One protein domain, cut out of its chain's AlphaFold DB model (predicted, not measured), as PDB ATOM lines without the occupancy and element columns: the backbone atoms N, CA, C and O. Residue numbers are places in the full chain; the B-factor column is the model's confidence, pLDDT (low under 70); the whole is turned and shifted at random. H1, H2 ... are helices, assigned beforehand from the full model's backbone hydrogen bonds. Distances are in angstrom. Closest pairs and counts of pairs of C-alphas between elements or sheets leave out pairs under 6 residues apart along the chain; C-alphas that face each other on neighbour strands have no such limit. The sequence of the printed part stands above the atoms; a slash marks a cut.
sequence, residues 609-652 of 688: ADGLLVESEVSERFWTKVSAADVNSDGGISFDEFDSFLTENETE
ATOM      1  N   ALA A 609       7.463  -4.485  43.891       83.25
ATOM      2  CA  ALA A 609       7.530  -4.908  45.290       83.25
ATOM      3  C   ALA A 609       6.878  -3.918  46.271       83.25
ATOM      4  O   ALA A 609       7.441  -3.637  47.339       83.25
ATOM      5  N   ASP A 610       5.713  -3.372  45.902       82.69
ATOM      6  CA  ASP A 610       4.926  -2.464  46.750       82.69
ATOM      7  C   ASP A 610       3.856  -3.169  47.611       82.69
ATOM      8  O   ASP A 610       3.426  -2.605  48.625       82.69
ATOM      9  N   GLY A 611       3.531  -4.433  47.300       82.12
ATOM     10  CA  GLY A 611       2.563  -5.268  48.014       82.12
ATOM     11  C   GLY A 611       1.158  -5.320  47.399       82.12
ATOM     12  O   GLY A 611       0.285  -5.966  47.988       82.12
ATOM     13  N   LEU A 612       0.922  -4.670  46.254       85.94
ATOM     14  CA  LEU A 612      -0.360  -4.636  45.549       85.94
ATOM     15  C   LEU A 612      -0.202  -5.085  44.090       85.94
ATOM     16  O   LEU A 612       0.466  -4.429  43.301       85.94
ATOM     17  N   LEU A 613      -0.907  -6.143  43.676       84.31
ATOM     18  CA  LEU A 613      -0.963  -6.488  42.251       84.31
ATOM     19  C   LEU A 613      -1.830  -5.480  41.494       84.31
ATOM     20  O   LEU A 613      -2.996  -5.298  41.846       84.31
ATOM     21  N   VAL A 614      -1.303  -4.898  40.413       83.94
ATOM     22  CA  VAL A 614      -2.049  -3.975  39.532       83.94
ATOM     23  C   VAL A 614      -2.122  -4.461  38.078       83.94
ATOM     24  O   VAL A 614      -1.283  -5.233  37.607       83.94
ATOM     25  N   GLU A 615      -3.112  -3.972  37.318       82.50
ATOM     26  CA  GLU A 615      -3.404  -4.394  35.929       82.50
ATOM     27  C   GLU A 615      -2.184  -4.407  34.990       82.50
ATOM     28  O   GLU A 615      -2.113  -5.224  34.073       82.50
ATOM     29  N   SER A 616      -1.214  -3.512  35.199       80.94
ATOM     30  CA  SER A 616      -0.029  -3.381  34.343       80.94
ATOM     31  C   SER A 616       1.062  -4.436  34.558       80.94
ATOM     32  O   SER A 616       1.953  -4.548  33.714       80.94
ATOM     33  N   GLU A 617       1.028  -5.183  35.660       83.00
ATOM     34  CA  GLU A 617       2.043  -6.196  35.995       83.00
ATOM     35  C   GLU A 617       1.627  -7.600  35.557       83.00
ATOM     36  O   GLU A 617       2.435  -8.414  35.098       83.00
ATOM     37  N   VAL A 618       0.333  -7.882  35.684       82.19
ATOM     38  CA  VAL A 618      -0.265  -9.182  35.410       82.19
ATOM     39  C   VAL A 618      -0.934  -9.209  34.037       82.19
ATOM     40  O   VAL A 618      -1.265  -8.192  33.441       82.19
ATOM     41  N   SER A 619      -1.153 -10.402  33.483       80.06
ATOM     42  CA  SER A 619      -1.875 -10.507  32.211       80.06
ATOM     43  C   SER A 619      -3.351 -10.123  32.376       80.06
ATOM     44  O   SER A 619      -3.983 -10.572  33.329       80.06
ATOM     45  N   GLU A 620      -3.930  -9.451  31.381       73.88
ATOM     46  CA  GLU A 620      -5.363  -9.110  31.265       73.88
ATOM     47  C   GLU A 620      -6.306 -10.285  31.625       73.88
ATOM     48  O   GLU A 620      -7.290 -10.114  32.337       73.88
ATOM     49  N   ARG A 621      -5.961 -11.520  31.222       66.56
ATOM     50  CA  ARG A 621      -6.711 -12.764  31.527       66.56
ATOM     51  C   ARG A 621      -6.647 -13.238  32.986       66.56
ATOM     52  O   ARG A 621      -7.436 -14.092  33.384       66.56
ATOM     53  N   PHE A 622      -5.668 -12.754  33.742       77.50
ATOM     54  CA  PHE A 622      -5.564 -12.943  35.188       77.50
ATOM     55  C   PHE A 622      -6.286 -11.787  35.882       77.50
ATOM     56  O   PHE A 622      -7.187 -12.048  36.671       77.50
ATOM     57  N   TRP A 623      -5.990 -10.535  35.500       81.12
ATOM     58  CA  TRP A 623      -6.632  -9.338  36.056       81.12
ATOM     59  C   TRP A 623      -8.162  -9.413  36.004       81.12
ATOM     60  O   TRP A 623      -8.803  -9.331  37.039       81.12
ATOM     61  N   THR A 624      -8.742  -9.733  34.843       78.50
ATOM     62  CA  THR A 624     -10.201  -9.912  34.656       78.50
ATOM     63  C   THR A 624     -10.855 -11.004  35.515       78.50
ATOM     64  O   THR A 624     -12.083 -11.095  35.536       78.50
ATOM     65  N   LYS A 625     -10.073 -11.836  36.216       73.31
ATOM     66  CA  LYS A 625     -10.559 -12.820  37.196       73.31
ATOM     67  C   LYS A 625     -10.290 -12.420  38.644       73.31
ATOM     68  O   LYS A 625     -11.099 -12.763  39.495       73.31
ATOM     69  N   VAL A 626      -9.179 -11.733  38.923       77.12
ATOM     70  CA  VAL A 626      -8.789 -11.353  40.294       77.12
ATOM     71  C   VAL A 626      -9.185  -9.931  40.678       77.12
ATOM     72  O   VAL A 626      -9.271  -9.651  41.859       77.12
ATOM     73  N   SER A 627      -9.510  -9.039  39.739       79.75
ATOM     74  CA  SER A 627      -9.894  -7.645  40.035       79.75
ATOM     75  C   SER A 627     -11.220  -7.507  40.800       79.75
ATOM     76  O   SER A 627     -11.606  -6.405  41.167       79.75
ATOM     77  N   ALA A 628     -11.941  -8.610  41.023       80.00
ATOM     78  CA  ALA A 628     -13.074  -8.680  41.946       80.00
ATOM     79  C   ALA A 628     -12.648  -8.885  43.419       80.00
ATOM     80  O   ALA A 628     -13.498  -8.810  44.300       80.00
ATOM     81  N   ALA A 629     -11.356  -9.130  43.674       82.25
ATOM     82  CA  ALA A 629     -10.743  -9.203  44.998       82.25
ATOM     83  C   ALA A 629     -10.384  -7.823  45.581       82.25
ATOM     84  O   ALA A 629     -10.143  -7.738  46.778       82.25
ATOM     85  N   ASP A 630     -10.365  -6.754  44.772       83.38
ATOM     86  CA  ASP A 630     -10.187  -5.368  45.242       83.38
ATOM     87  C   ASP A 630     -11.445  -4.912  46.015       83.38
ATOM     88  O   ASP A 630     -12.335  -4.222  45.503       83.38
ATOM     89  N   VAL A 631     -11.558  -5.384  47.259       80.69
ATOM     90  CA  VAL A 631     -12.676  -5.107  48.171       80.69
ATOM     91  C   VAL A 631     -12.600  -3.669  48.678       80.69
ATOM     92  O   VAL A 631     -13.637  -3.049  48.939       80.69
ATOM     93  N   ASN A 632     -11.388  -3.134  48.834       79.12
ATOM     94  CA  ASN A 632     -11.171  -1.803  49.387       79.12
ATOM     95  C   ASN A 632     -11.284  -0.668  48.337       79.12
ATOM     96  O   ASN A 632     -11.626   0.464  48.695       79.12
ATOM     97  N   SER A 633     -11.140  -1.000  47.049       79.81
ATOM     98  CA  SER A 633     -11.191  -0.113  45.876       79.81
ATOM     99  C   SER A 633     -10.069   0.932  45.809       79.81
ATOM    100  O   SER A 633     -10.316   2.076  45.401       79.81
ATOM    101  N   ASP A 634      -8.840   0.562  46.193       80.50
ATOM    102  CA  ASP A 634      -7.646   1.402  45.989       80.50
ATOM    103  C   ASP A 634      -7.046   1.287  44.573       80.50
ATOM    104  O   ASP A 634      -6.338   2.204  44.138       80.50
ATOM    105  N   GLY A 635      -7.417   0.247  43.815       76.06
ATOM    106  CA  GLY A 635      -6.964  -0.010  42.447       76.06
ATOM    107  C   GLY A 635      -5.845  -1.049  42.322       76.06
ATOM    108  O   GLY A 635      -5.406  -1.310  41.198       76.06
ATOM    109  N   GLY A 636      -5.398  -1.635  43.433       83.69
ATOM    110  CA  GLY A 636      -4.573  -2.837  43.480       83.69
ATOM    111  C   GLY A 636      -5.309  -4.022  44.107       83.69
ATOM    112  O   GLY A 636      -6.508  -3.978  44.362       83.69
ATOM    113  N   ILE A 637      -4.585  -5.118  44.331       86.00
ATOM    114  CA  ILE A 637      -5.065  -6.273  45.098       86.00
ATOM    115  C   ILE A 637      -3.960  -6.655  46.075       86.00
ATOM    116  O   ILE A 637      -2.887  -7.081  45.642       86.00
ATOM    117  N   SER A 638      -4.212  -6.527  47.377       87.88
ATOM    118  CA  SER A 638      -3.275  -6.986  48.408       87.88
ATOM    119  C   SER A 638      -3.246  -8.516  48.524       87.88
ATOM    120  O   SER A 638      -4.160  -9.208  48.069       87.88
ATOM    121  N   PHE A 639      -2.210  -9.076  49.161       84.56
ATOM    122  CA  PHE A 639      -2.150 -10.525  49.399       84.56
ATOM    123  C   PHE A 639      -3.335 -11.028  50.245       84.56
ATOM    124  O   PHE A 639      -3.936 -12.044  49.902       84.56
ATOM    125  N   ASP A 640      -3.712 -10.288  51.294       83.06
ATOM    126  CA  ASP A 640      -4.840 -10.635  52.168       83.06
ATOM    127  C   ASP A 640      -6.167 -10.683  51.382       83.06
ATOM    128  O   ASP A 640      -6.983 -11.583  51.584       83.06
ATOM    129  N   GLU A 641      -6.374  -9.748  50.448       85.56
ATOM    130  CA  GLU A 641      -7.523  -9.732  49.532       85.56
ATOM    131  C   GLU A 641      -7.476 -10.886  48.520       85.56
ATOM    132  O   GLU A 641      -8.494 -11.532  48.275       85.56
ATOM    133  N   PHE A 642      -6.300 -11.194  47.965       82.31
ATOM    134  CA  PHE A 642      -6.105 -12.298  47.024       82.31
ATOM    135  C   PHE A 642      -6.368 -13.673  47.663       82.31
ATOM    136  O   PHE A 642      -7.048 -14.506  47.060       82.31
ATOM    137  N   ASP A 643      -5.884 -13.913  48.886       79.06
ATOM    138  CA  ASP A 643      -6.096 -15.176  49.605       79.06
ATOM    139  C   ASP A 643      -7.534 -15.308  50.145       79.06
ATOM    140  O   ASP A 643      -8.150 -16.375  50.038       79.06
ATOM    141  N   SER A 644      -8.128 -14.200  50.611       79.38
ATOM    142  CA  SER A 644      -9.558 -14.143  50.955       79.38
ATOM    143  C   SER A 644     -10.428 -14.465  49.737       79.38
ATOM    144  O   SER A 644     -11.300 -15.325  49.809       79.38
ATOM    145  N   PHE A 645     -10.154 -13.858  48.580       78.69
ATOM    146  CA  PHE A 645     -10.899 -14.118  47.347       78.69
ATOM    147  C   PHE A 645     -10.769 -15.572  46.872       78.69
ATOM    148  O   PHE A 645     -11.754 -16.151  46.412       78.69
ATOM    149  N   LEU A 646      -9.590 -16.192  47.001       71.81
ATOM    150  CA  LEU A 646      -9.416 -17.618  46.710       71.81
ATOM    151  C   LEU A 646     -10.289 -18.489  47.626       71.81
ATOM    152  O   LEU A 646     -11.079 -19.295  47.137       71.81
ATOM    153  N   THR A 647     -10.184 -18.292  48.941       68.69
ATOM    154  CA  THR A 647     -10.922 -19.100  49.926       68.69
ATOM    155  C   THR A 647     -12.440 -18.889  49.861       68.69
ATOM    156  O   THR A 647     -13.192 -19.862  49.931       68.69
ATOM    157  N   GLU A 648     -12.926 -17.663  49.648       67.88
ATOM    158  CA  GLU A 648     -14.365 -17.386  49.548       67.88
ATOM    159  C   GLU A 648     -15.004 -18.049  48.315       67.88
ATOM    160  O   GLU A 648     -15.998 -18.768  48.469       67.88
ATOM    161  N   ASN A 649     -14.409 -17.908  47.118       59.75
ATOM    162  CA  ASN A 649     -14.908 -18.568  45.897       59.75
ATOM    163  C   ASN A 649     -14.945 -20.101  46.045       59.75
ATOM    164  O   ASN A 649     -15.905 -20.747  45.615       59.75
ATOM    165  N   GLU A 650     -13.927 -20.685  46.687       56.53
ATOM    166  CA  GLU A 650     -13.865 -22.123  46.958       56.53
ATOM    167  C   GLU A 650     -14.983 -22.561  47.930       56.53
ATOM    168  O   GLU A 650     -15.610 -23.599  47.703       56.53
ATOM    169  N   THR A 651     -15.346 -21.760  48.946       46.00
ATOM    170  CA  THR A 651     -16.453 -22.103  49.872       46.00
ATOM    171  C   THR A 651     -17.860 -21.972  49.279       46.00
ATOM    172  O   THR A 651     -18.736 -22.774  49.628       46.00
ATOM    173  N   GLU A 652     -18.117 -21.031  48.360       41.66
ATOM    174  CA  GLU A 652     -19.442 -20.927  47.720       41.66
ATOM    175  C   GLU A 652     -19.789 -22.188  46.908       41.66
ATOM    176  O   GLU A 652     -20.954 -22.600  46.887       41.66
TER     177      GLU A 652
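Overview. This is residues 609 to 652 of the 688 residues of the protein "Matrixin" of Rubripirellula amarantea (UniProt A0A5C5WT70). The longer helix H2 and the short helix H1 stand about perpendicular, with the end of H1 near the first turns of H2, and a long loop, residues 627 to 638, swings out to one side after H1 and comes back to the start of H2. The loop's end, residues 637 to 638, pairs antiparallel with residues 612 to 613, while residues 616 to 622 and 647 to 652 stick out. The 44 printed residues hold two named helices, H1 then H2, and no named strand; the class is all helix, with under half of the residues, 21, in named elements. The whole is compact, with a radius of gyration of the C-alphas of 10.1 A and spans of 29 by 20 by 17 A.

Along the chain. H2, residues 639 to 652, measures 20.2 A from C-alpha 639 at (-2.150, -10.525, 49.399) to C-alpha 652 at (-19.442, -20.927, 47.720). H1, residues 620 to 626, begins with C-alpha 620 at (-5.363, -9.110, 31.265) and measures 9.9 A.

Arrangement. H2 and H1 are close but not clearly touching; their closest C-alphas, of Phe 642 and Val 626, are 7.3 A apart. Their lines stand at 72 degrees, only just about perpendicular. Every O i to N i+4 pair is within hydrogen-bond range in H2, and 2 of 3 in H1.

Size, cuts and confidence. The C-alphas farthest apart, of Ala 609 and Glu 652, lie 31.5 A apart. The printed part has no cut, and the link from H1 to H2 is long, with 12 residues. Mean pLDDT of the printed part is 77.3; residues 621 and 647 to 652 are under 70.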